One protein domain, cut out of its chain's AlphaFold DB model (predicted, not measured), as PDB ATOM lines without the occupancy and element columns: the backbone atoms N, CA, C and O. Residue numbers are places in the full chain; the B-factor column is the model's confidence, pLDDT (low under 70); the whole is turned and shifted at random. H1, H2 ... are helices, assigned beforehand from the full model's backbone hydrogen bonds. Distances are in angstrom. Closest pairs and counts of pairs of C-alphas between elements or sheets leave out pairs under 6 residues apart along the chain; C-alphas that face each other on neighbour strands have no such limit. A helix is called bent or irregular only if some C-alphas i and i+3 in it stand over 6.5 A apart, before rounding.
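What this domain is: This is residues 10 to 92 of the 121 residues of an uncharacterized protein of Solirubrobacterales bacterium (UniProt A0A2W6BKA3). Three helices form an open, flat triangle: H1 and H2 make a helical hairpin that spreads apart from its linked end, and H3 turns off at the far end of H2, making a V with it. H3 passes the first part of H1 without touching it and sticks out with residues 80 to 92. The printed part has 83 residues, with three named helices in the order H1, H2, H3 and no named strand; its class is all helix. It is loose, with a radius of gyration of the C-alphas of 16.3 A, and spans 45 by 38 by 20 A.

How they stand to each other: H1, residues 10 to 34, touches H2, residues 45 to 64, with residues 28 to 32 alone; on H2 these are residues 45 to 50 alone. Their closest C-alphas, of Ile 32 and Ala 46, are 5.8 A apart. This hairpin runs opposite ways at a shallow tilt of 34.5 degrees, only just short of steep. H2 has a kink of 46 degrees near residue 57 and is irregular, with C-alphas 56 and 59 at 7.4 A. H3, residues 66 to 92, is close to but not clearly touching H2; their closest C-alphas, of Val 61 and Val 69, are 6.9 A apart. H2 and H3 run opposite ways at a steep tilt of 59 degrees. H1 and H3 are apart, but only just, with 8.2 A between their closest C-alphas. In H1 and H3 every O i to N i+4 pair is within hydrogen-bond range; in H2 14 of 16 are.

Where its parts are: H1 begins at C-alpha 10 (171.848, 166.898, 83.557) and is 35.8 A long. H2 begins at C-alpha 45 (190.585, 140.223, 98.371) and is 28.7 A long. H3, 39.2 A long, ends at C-alpha 92 (182.139, 154.948, 63.328).

The domain as a whole: The C-alphas farthest apart, of Pro 41 and Glu 92, are 47.2 A apart. The printed part has no cut. The link from H1 to H2 is short and that from H2 to H3 tight. Mean pLDDT of the printed part is 95.8, and no printed residue is under 70.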
ATOM      1  N   VAL A  10     171.208 167.905  84.418       94.50
ATOM      2  CA  VAL A  10     171.848 166.898  83.557       94.50
ATOM      3  C   VAL A  10     173.362 167.013  83.662       94.50
ATOM      4  O   VAL A  10     174.036 166.003  83.858       94.50
ATOM      5  N   ARG A  11     173.902 168.233  83.566       94.50
ATOM      6  CA  ARG A  11     175.328 168.488  83.793       94.50
ATOM      7  C   ARG A  11     175.747 168.058  85.193       94.50
ATOM      8  O   ARG A  11     176.724 167.329  85.308       94.50
ATOM      9  N   GLU A  12     175.017 168.478  86.223       95.44
ATOM     10  CA  GLU A  12     175.331 168.125  87.614       95.44
ATOM     11  C   GLU A  12     175.342 166.605  87.811       95.44
ATOM     12  O   GLU A  12     176.295 166.058  88.358       95.44
ATOM     13  N   PHE A  13     174.337 165.905  87.276       94.88
ATOM     14  CA  PHE A  13     174.291 164.445  87.305       94.88
ATOM     15  C   PHE A  13     175.509 163.808  86.621       94.88
ATOM     16  O   PHE A  13     176.126 162.912  87.191       94.88
ATOM     17  N   VAL A  14     175.877 164.264  85.420       95.81
ATOM     18  CA  VAL A  14     177.027 163.718  84.679       95.81
ATOM     19  C   VAL A  14     178.343 164.000  85.407       95.81
ATOM     20  O   VAL A  14     179.190 163.113  85.500       95.81
ATOM     21  N   GLU A  15     178.521 165.209  85.937       96.25
ATOM     22  CA  GLU A  15     179.729 165.593  86.668       96.25
ATOM     23  C   GLU A  15     179.892 164.773  87.955       96.25
ATOM     24  O   GLU A  15     180.981 164.250  88.196       96.25
ATOM     25  N   GLU A  16     178.828 164.587  88.743       97.25
ATOM     26  CA  GLU A  16     178.884 163.744  89.946       97.25
ATOM     27  C   GLU A  16     179.054 162.260  89.621       97.25
ATOM     28  O   GLU A  16     179.815 161.573  90.306       97.25
ATOM     29  N   LEU A  17     178.399 161.758  88.567       95.62
ATOM     30  CA  LEU A  17     178.536 160.369  88.126       95.62
ATOM     31  C   LEU A  17     179.988 160.056  87.753       95.62
ATOM     32  O   LEU A  17     180.535 159.050  88.200       95.62
ATOM     33  N   LEU A  18     180.625 160.931  86.969       96.62
ATOM     34  CA  LEU A  18     182.021 160.765  86.566       96.62
ATOM     35  C   LEU A  18     182.973 160.937  87.747       96.62
ATOM     36  O   LEU A  18     183.844 160.094  87.951       96.62
ATOM     37  N   ARG A  19     182.800 161.995  88.547       97.00
ATOM     38  CA  ARG A  19     183.662 162.263  89.704       97.00
ATOM     39  C   ARG A  19     183.634 161.106  90.695       97.00
ATOM     40  O   ARG A  19     184.688 160.643  91.121       97.00
ATOM     41  N   THR A  20     182.439 160.630  91.035       96.12
ATOM     42  CA  THR A  20     182.259 159.534  91.993       96.12
ATOM     43  C   THR A  20     182.723 158.208  91.401       96.12
ATOM     44  O   THR A  20     183.418 157.456  92.077       96.12
ATOM     45  N   GLY A  21     182.390 157.928  90.137       95.62
ATOM     46  CA  GLY A  21     182.773 156.689  89.465       95.62
ATOM     47  C   GLY A  21     184.287 156.519  89.335       95.62
ATOM     48  O   GLY A  21     184.801 155.446  89.641       95.62
ATOM     49  N   ILE A  22     185.002 157.578  88.941       97.56
ATOM     50  CA  ILE A  22     186.470 157.568  88.843       97.56
ATOM     51  C   ILE A  22     187.085 157.398  90.232       97.56
ATOM     52  O   ILE A  22     187.847 156.464  90.442       97.56
ATOM     53  N   MET A  23     186.677 158.225  91.201       97.19
ATOM     54  CA  MET A  23     187.208 158.161  92.566       97.19
ATOM     55  C   MET A  23     187.037 156.773  93.200       97.19
ATOM     56  O   MET A  23     187.979 156.258  93.792       97.19
ATOM     57  N   LEU A  24     185.862 156.148  93.057       95.81
ATOM     58  CA  LEU A  24     185.626 154.806  93.596       95.81
ATOM     59  C   LEU A  24     186.419 153.728  92.851       95.81
ATOM     60  O   LEU A  24     186.862 152.774  93.484       95.81
ATOM     61  N   SER A  25     186.596 153.863  91.534       95.25
ATOM     62  CA  SER A  25     187.375 152.900  90.745       95.25
ATOM     63  C   SER A  25     188.853 152.936  91.130       95.25
ATOM     64  O   SER A  25     189.432 151.880  91.372       95.25
ATOM     65  N   ASP A  26     189.424 154.137  91.256       96.56
ATOM     66  CA  ASP A  26     190.813 154.337  91.678       96.56
ATOM     67  C   ASP A  26     191.019 153.811  93.106       96.56
ATOM     68  O   ASP A  26     191.917 153.013  93.351       96.56
ATOM     69  N   LEU A  27     190.120 154.161  94.035       95.44
ATOM     70  CA  LEU A  27     190.179 153.681  95.417       95.44
ATOM     71  C   LEU A  27     190.124 152.150  95.510       95.44
ATOM     72  O   LEU A  27     190.897 151.552  96.255       95.44
ATOM     73  N   LEU A  28     189.191 151.508  94.799       94.88
ATOM     74  CA  LEU A  28     189.067 150.049  94.814       94.88
ATOM     75  C   LEU A  28     190.299 149.381  94.198       94.88
ATOM     76  O   LEU A  28     190.778 148.396  94.756       94.88
ATOM     77  N   GLY A  29     190.814 149.920  93.089       94.69
ATOM     78  CA  GLY A  29     192.042 149.438  92.456       94.69
ATOM     79  C   GLY A  29     193.231 149.504  93.409       94.69
ATOM     80  O   GLY A  29     193.834 148.473  93.702       94.69
ATOM     81  N   ASP A  30     193.487 150.682  93.980       95.75
ATOM     82  CA  ASP A  30     194.595 150.914  94.910       95.75
ATOM     83  C   ASP A  30     194.515 149.998  96.139       95.75
ATOM     84  O   ASP A  30     195.527 149.446  96.577       95.75
ATOM     85  N   LEU A  31     193.317 149.808  96.705       94.88
ATOM     86  CA  LEU A  31     193.120 148.926  97.856       94.88
ATOM     87  C   LEU A  31     193.391 147.465  97.507       94.88
ATOM     88  O   LEU A  31     194.057 146.780  98.277       94.88
ATOM     89  N   ILE A  32     192.895 146.985  96.366       93.31
ATOM     90  CA  ILE A  32     193.106 145.599  95.935       93.31
ATOM     91  C   ILE A  32     194.592 145.340  95.674       93.31
ATOM     92  O   ILE A  32     195.108 144.318  96.118       93.31
ATOM     93  N   GLU A  33     195.282 146.265  95.005       94.25
ATOM     94  CA  GLU A  33     196.709 146.139  94.685       94.25
ATOM     95  C   GLU A  33     197.618 146.275  95.915       94.25
ATOM     96  O   GLU A  33     198.707 145.702  95.950       94.25
ATOM     97  N   SER A  34     197.183 147.016  96.936       95.12
ATOM     98  CA  SER A  34     197.960 147.228  98.164       95.12
ATOM     99  C   SER A  34     197.815 146.100  99.188       95.12
ATOM    100  O   SER A  34     198.590 146.045 100.148       95.12
ATOM    101  N   LEU A  35     196.813 145.228  99.043       94.06
ATOM    102  CA  LEU A  35     196.587 144.126  99.974       94.06
ATOM    103  C   LEU A  35     197.575 142.977  99.717       94.06
ATOM    104  O   LEU A  35     197.749 142.567  98.572       94.06
ATOM    105  N   PRO A  36     198.175 142.400 100.773       92.75
ATOM    106  CA  PRO A  36     198.885 141.130 100.660       92.75
ATOM    107  C   PRO A  36     198.004 140.024 100.064       92.75
ATOM    108  O   PRO A  36     196.799 139.973 100.331       92.75
ATOM    109  N   ASP A  37     198.615 139.086  99.337       87.38
ATOM    110  CA  ASP A  37     197.921 137.934  98.736       87.38
ATOM    111  C   ASP A  37     197.165 137.073  99.771       87.38
ATOM    112  O   ASP A  37     196.216 136.374  99.427       87.38
ATOM    113  N   ASP A  38     197.572 137.124 101.043       89.69
ATOM    114  CA  ASP A  38     196.993 136.388 102.169       89.69
ATOM    115  C   ASP A  38     196.261 137.281 103.183       89.69
ATOM    116  O   ASP A  38     195.958 136.832 104.289       89.69
ATOM    117  N   ALA A  39     195.946 138.532 102.819       93.94
ATOM    118  CA  ALA A  39     195.253 139.473 103.701       93.94
ATOM    119  C   ALA A  39     193.931 138.908 104.247       93.94
ATOM    120  O   ALA A  39     193.589 139.143 105.408       93.94
ATOM    121  N   TYR A  40     193.230 138.126 103.421       92.31
ATOM    122  CA  TYR A  40     192.008 137.412 103.778       92.31
ATOM    123  C   TYR A  40     192.140 135.924 103.404       92.31
ATOM    124  O   TYR A  40     191.835 135.525 102.277       92.31
ATOM    125  N   PRO A  41     192.635 135.070 104.322       92.75
ATOM    126  CA  PRO A  41     192.923 133.673 104.014       92.75
ATOM    127  C   PRO A  41     191.689 132.890 103.550       92.75
ATOM    128  O   PRO A  41     190.734 132.703 104.302       92.75
ATOM    129  N   GLY A  42     191.753 132.360 102.325       93.00
ATOM    130  CA  GLY A  42     190.673 131.568 101.725       93.00
ATOM    131  C   GLY A  42     189.574 132.392 101.050       93.00
ATOM    132  O   GLY A  42     188.622 131.799 100.543       93.00
ATOM    133  N   GLU A  43     189.711 133.717 101.004       93.25
ATOM    134  CA  GLU A  43     188.767 134.635 100.367       93.25
ATOM    135  C   GLU A  43     189.424 135.386  99.201       93.25
ATOM    136  O   GLU A  43     190.647 135.454  99.071       93.25
ATOM    137  N   CYS A  44     188.602 135.954  98.321       92.56
ATOM    138  CA  CYS A  44     189.072 136.845  97.270       92.56
ATOM    139  C   CYS A  44     189.160 138.276  97.816       92.56
ATOM    140  O   CYS A  44     188.130 138.878  98.122       92.56
ATOM    141  N   ASN A  45     190.366 138.854  97.880       92.12
ATOM    142  CA  ASN A  45     190.585 140.223  98.371       92.12
ATOM    143  C   ASN A  45     189.646 141.253  97.708       92.12
ATOM    144  O   ASN A  45     189.109 142.127  98.385       92.12
ATOM    145  N   ALA A  46     189.397 141.128  96.398       93.06
ATOM    146  CA  ALA A  46     188.503 142.030  95.670       93.06
ATOM    147  C   ALA A  46     187.037 141.934  96.130       93.06
ATOM    148  O   ALA A  46     186.361 142.956  96.243       93.06
ATOM    149  N   GLU A  47     186.549 140.726  96.427       94.62
ATOM    150  CA  GLU A  47     185.190 140.519  96.941       94.62
ATOM    151  C   GLU A  47     185.050 141.083  98.357       94.62
ATOM    152  O   GLU A  47     184.066 141.757  98.656       94.62
ATOM    153  N   VAL A  48     186.066 140.889  99.202       95.31
ATOM    154  CA  VAL A  48     186.075 141.425 100.568       95.31
ATOM    155  C   VAL A  48     186.035 142.954 100.558       95.31
ATOM    156  O   VAL A  48     185.205 143.556 101.240       95.31
ATOM    157  N   VAL A  49     186.881 143.601  99.750       95.38
ATOM    158  CA  VAL A  49     186.894 145.068  99.628       95.38
ATOM    159  C   VAL A  49     185.551 145.591  99.102       95.38
ATOM    160  O   VAL A  49     185.042 146.600  99.602       95.38
ATOM    161  N   LEU A  50     184.931 144.892  98.145       95.56
ATOM    162  CA  LEU A  50     183.603 145.244  97.645       95.56
ATOM    163  C   LEU A  50     182.531 145.153  98.744       95.56
ATOM    164  O   LEU A  50     181.746 146.088  98.911       95.56
ATOM    165  N   GLU A  51     182.512 144.074  99.527       97.06
ATOM    166  CA  GLU A  51     181.575 143.911 100.645       97.06
ATOM    167  C   GLU A  51     181.783 144.971 101.736       97.06
ATOM    168  O   GLU A  51     180.814 145.512 102.277       97.06
ATOM    169  N   MET A  52     183.031 145.357 102.017       95.81
ATOM    170  CA  MET A  52     183.333 146.462 102.935       95.81
ATOM    171  C   MET A  52     182.774 147.798 102.432       95.81
ATOM    172  O   MET A  52     182.198 148.562 103.215       95.81
ATOM    173  N   LEU A  53     182.896 148.085 101.132       95.94
ATOM    174  CA  LEU A  53     182.310 149.283 100.531       95.94
ATOM    175  C   LEU A  53     180.778 149.251 100.618       95.94
ATOM    176  O   LEU A  53     180.173 150.241 101.036       95.94
ATOM    177  N   ILE A  54     180.153 148.110 100.302       97.12
ATOM    178  CA  ILE A  54     178.703 147.901 100.449       97.12
ATOM    179  C   ILE A  54     178.272 148.175 101.894       97.12
ATOM    180  O   ILE A  54     177.306 148.905 102.121       97.12
ATOM    181  N   GLY A  55     178.995 147.628 102.872       97.75
ATOM    182  CA  GLY A  55     178.746 147.867 104.293       97.75
ATOM    183  C   GLY A  55     178.866 149.345 104.675       97.75
ATOM    184  O   GLY A  55     178.020 149.857 105.407       97.75
ATOM    185  N   SER A  56     179.861 150.043 104.127       96.94
ATOM    186  CA  SER A  56     180.134 151.458 104.411       96.94
ATOM    187  C   SER A  56     179.022 152.388 103.920       96.94
ATOM    188  O   SER A  56     178.657 153.338 104.613       96.94
ATOM    189  N   VAL A  57     178.450 152.117 102.743       97.00
ATOM    190  CA  VAL A  57     177.400 152.970 102.156       97.00
ATOM    191  C   VAL A  57     175.986 152.573 102.581       97.00
ATOM    192  O   VAL A  57     175.062 153.374 102.429       97.00
ATOM    193  N   ARG A  58     175.798 151.365 103.136       98.12
ATOM    194  CA  ARG A  58     174.478 150.816 103.491       98.12
ATOM    195  C   ARG A  58     173.604 151.776 104.309       98.12
ATOM    196  O   ARG A  58     172.463 151.962 103.903       98.12
ATOM    197  N   PRO A  59     174.088 152.464 105.363       98.25
ATOM    198  CA  PRO A  59     173.240 153.380 106.130       98.25
ATOM    199  C   PRO A  59     172.668 154.532 105.292       98.25
ATOM    200  O   PRO A  59     171.519 154.926 105.479       98.25
ATOM    201  N   VAL A  60     173.454 155.064 104.351       97.88
ATOM    202  CA  VAL A  60     173.035 156.167 103.472       97.88
ATOM    203  C   VAL A  60     172.057 155.664 102.408       97.88
ATOM    204  O   VAL A  60     171.043 156.307 102.142       97.88
ATOM    205  N   VAL A  61     172.333 154.489 101.835       97.62
ATOM    206  CA  VAL A  61     171.468 153.831 100.845       97.62
ATOM    207  C   VAL A  61     170.115 153.454 101.460       97.62
ATOM    208  O   VAL A  61     169.073 153.719 100.861       97.62
ATOM    209  N   ASP A  62     170.113 152.908 102.677       97.88
ATOM    210  CA  ASP A  62     168.895 152.558 103.410       97.88
ATOM    211  C   ASP A  62     168.074 153.807 103.755       97.88
ATOM    212  O   ASP A  62     166.854 153.811 103.572       97.88
ATOM    213  N   ALA A  63     168.731 154.894 104.180       98.19
ATOM    214  CA  ALA A  63     168.074 156.169 104.465       98.19
ATOM    215  C   ALA A  63     167.423 156.804 103.220       98.19
ATOM    216  O   ALA A  63     166.361 157.414 103.330       98.19
ATOM    217  N   ALA A  64     168.024 156.644 102.035       97.88
ATOM    218  CA  ALA A  64     167.452 157.117 100.770       97.88
ATOM    219  C   ALA A  64     166.203 156.322 100.337       97.88
ATOM    220  O   ALA A  64     165.342 156.839  99.615       97.88
ATOM    221  N   GLY A  65     166.093 155.069 100.785       98.12
ATOM    222  CA  GLY A  65     164.960 154.191 100.528       98.12
ATOM    223  C   GLY A  65     165.047 153.422  99.205       98.12
ATOM    224  O   GLY A  65     165.561 153.886  98.186       98.12
ATOM    225  N   LYS A  66     164.472 152.214  99.217       97.56
ATOM    226  CA  LYS A  66     164.581 151.217  98.136       97.56
ATOM    227  C   LYS A  66     164.172 151.732  96.752       97.56
ATOM    228  O   LYS A  66     164.819 151.387  95.767       97.56
ATOM    229  N   GLU A  67     163.099 152.513  96.659       98.25
ATOM    230  CA  GLU A  67     162.578 152.966  95.362       98.25
ATOM    231  C   GLU A  67     163.437 154.077  94.746       98.25
ATOM    232  O   GLU A  67     163.707 154.050  93.544       98.25
ATOM    233  N   SER A  68     163.941 154.997  95.573       98.00
ATOM    234  CA  SER A  68     164.885 156.040  95.157       98.00
ATOM    235  C   SER A  68     166.172 155.414  94.624       98.00
ATOM    236  O   SER A  68     166.624 155.753  93.532       98.00
ATOM    237  N   VAL A  69     166.720 154.436  95.355       98.19
ATOM    238  CA  VAL A  69     167.929 153.702  94.957       98.19
ATOM    239  C   VAL A  69     167.693 152.930  93.661       98.19
ATOM    240  O   VAL A  69     168.506 153.016  92.746       98.19
ATOM    241  N   ARG A  70     166.561 152.224  93.528       98.00
ATOM    242  CA  ARG A  70     166.214 151.523  92.280       98.00
ATOM    243  C   ARG A  70     166.118 152.488  91.099       98.00
ATOM    244  O   ARG A  70     166.633 152.180  90.028       98.00
ATOM    245  N   SER A  71     165.481 153.639  91.296       98.25
ATOM    246  CA  SER A  71     165.347 154.667  90.261       98.25
ATOM    247  C   SER A  71     166.711 155.227  89.849       98.25
ATOM    248  O   SER A  71     166.978 155.354  88.656       98.25
ATOM    249  N   ALA A  72     167.601 155.484  90.812       97.25
ATOM    250  CA  ALA A  72     168.967 155.924  90.540       97.25
ATOM    251  C   ALA A  72     169.773 154.867  89.768       97.25
ATOM    252  O   ALA A  72     170.404 155.192  88.767       97.25
ATOM    253  N   VAL A  73     169.699 153.593  90.171       97.88
ATOM    254  CA  VAL A  73     170.356 152.478  89.462       97.88
ATOM    255  C   VAL A  73     169.844 152.362  88.024       97.88
ATOM    256  O   VAL A  73     170.643 152.239  87.098       97.88
ATOM    257  N   ALA A  74     168.526 152.440  87.817       98.19
ATOM    258  CA  ALA A  74     167.931 152.393  86.484       98.19
ATOM    259  C   ALA A  74     168.373 153.578  85.610       98.19
ATOM    260  O   ALA A  74     168.680 153.389  84.433       98.19
ATOM    261  N   LEU A  75     168.448 154.782  86.188       97.81
ATOM    262  CA  LEU A  75     168.944 155.971  85.500       97.81
ATOM    263  C   LEU A  75     170.408 155.797  85.077       97.81
ATOM    264  O   LEU A  75     170.721 155.994  83.908       97.81
ATOM    265  N   ILE A  76     171.282 155.364  85.992       97.50
ATOM    266  CA  ILE A  76     172.704 155.115  85.708       97.50
ATOM    267  C   ILE A  76     172.864 154.081  84.586       97.50
ATOM    268  O   ILE A  76     173.633 154.307  83.651       97.50
ATOM    269  N   ALA A  77     172.111 152.975  84.635       97.25
ATOM    270  CA  ALA A  77     172.147 151.944  83.601       97.25
ATOM    271  C   ALA A  77     171.734 152.498  82.227       97.25
ATOM    272  O   ALA A  77     172.476 152.363  81.254       97.25
ATOM    273  N   ALA A  78     170.603 153.206  82.158       97.69
ATOM    274  CA  ALA A  78     170.125 153.809  80.915       97.69
ATOM    275  C   ALA A  78     171.106 154.858  80.358       97.69
ATOM    276  O   ALA A  78     171.332 154.915  79.145       97.69
ATOM    277  N   THR A  79     171.720 155.671  81.224       96.75
ATOM    278  CA  THR A  79     172.757 156.635  80.829       96.75
ATOM    279  C   THR A  79     173.999 155.937  80.282       96.75
ATOM    280  O   THR A  79     174.534 156.382  79.264       96.75
ATOM    281  N   SER A  80     174.443 154.845  80.911       95.25
ATOM    282  CA  SER A  80     175.593 154.057  80.455       95.25
ATOM    283  C   SER A  80     175.344 153.467  79.062       95.25
ATOM    284  O   SER A  80     176.110 153.729  78.130       95.25
ATOM    285  N   ASP A  81     174.213 152.778  78.876       97.38
ATOM    286  CA  ASP A  81     173.830 152.163  77.598       97.38
ATOM    287  C   ASP A  81     173.738 153.195  76.470       97.38
ATOM    288  O   ASP A  81     174.238 152.988  75.353       97.38
ATOM    289  N   ARG A  82     173.120 154.343  76.769       96.69
ATOM    290  CA  ARG A  82     172.988 155.443  75.818       96.69
ATOM    291  C   ARG A  82     174.347 156.029  75.444       96.69
ATOM    292  O   ARG A  82     174.624 156.187  74.256       96.69
ATOM    293  N   THR A  83     175.196 156.301  76.434       95.75
ATOM    294  CA  THR A  83     176.541 156.861  76.234       95.75
ATOM    295  C   THR A  83     177.400 155.937  75.379       95.75
ATOM    296  O   THR A  83     177.987 156.380  74.394       95.75
ATOM    297  N   LEU A  84     177.432 154.638  75.689       95.50
ATOM    298  CA  LEU A  84     178.194 153.658  74.913       95.50
ATOM    299  C   LEU A  84     177.716 153.583  73.462       95.50
ATOM    300  O   LEU A  84     178.532 153.537  72.541       95.50
ATOM    301  N   THR A  85     176.401 153.594  73.252       97.44
ATOM    302  CA  THR A  85     175.807 153.578  71.910       97.44
ATOM    303  C   THR A  85     176.202 154.821  71.114       97.44
ATOM    304  O   THR A  85     176.660 154.709  69.974       97.44
ATOM    305  N   ASP A  86     176.065 156.005  71.713       96.56
ATOM    306  CA  ASP A  86     176.338 157.273  71.038       96.56
ATOM    307  C   ASP A  86     177.838 157.455  70.746       96.56
ATOM    308  O   ASP A  86     178.199 157.865  69.641       96.56
ATOM    309  N   LEU A  87     178.726 157.079  71.673       95.81
ATOM    310  CA  LEU A  87     180.176 157.169  71.471       95.81
ATOM    311  C   LEU A  87     180.682 156.180  70.417       95.81
ATOM    312  O   LEU A  87     181.482 156.560  69.563       95.81
ATOM    313  N   ARG A  88     180.182 154.937  70.407       95.44
ATOM    314  CA  ARG A  88     180.506 153.968  69.341       95.44
ATOM    315  C   ARG A  88     180.094 154.502  67.975       95.44
ATOM    316  O   ARG A  88     180.891 154.491  67.041       95.44
ATOM    317  N   ARG A  89     178.885 155.061  67.878       95.62
ATOM    318  CA  ARG A  89     178.401 155.696  66.649       95.62
ATOM    319  C   ARG A  89     179.265 156.890  66.236       95.62
ATOM    320  O   ARG A  89     179.529 157.062  65.048       95.62
ATOM    321  N   ALA A  90     179.701 157.717  67.185       94.38
ATOM    322  CA  ALA A  90     180.584 158.845  66.902       94.38
ATOM    323  C   ALA A  90     181.933 158.381  66.327       94.38
ATOM    324  O   ALA A  90     182.392 158.942  65.331       94.38
ATOM    325  N   VAL A  91     182.521 157.317  66.887       95.38
ATOM    326  CA  VAL A  91     183.751 156.696  66.365       95.38
ATOM    327  C   VAL A  91     183.543 156.176  64.941       95.38
ATOM    328  O   VAL A  91     184.329 156.502  64.057       95.38
ATOM    329  N   GLU A  92     182.455 155.445  64.676       94.12
ATOM    330  CA  GLU A  92     182.139 154.948  63.328       94.12
ATOM    331  C   GLU A  92     182.009 156.075  62.292       94.12
ATOM    332  O   GLU A  92     182.468 155.941  61.155       94.12
TER     333      GLU A  92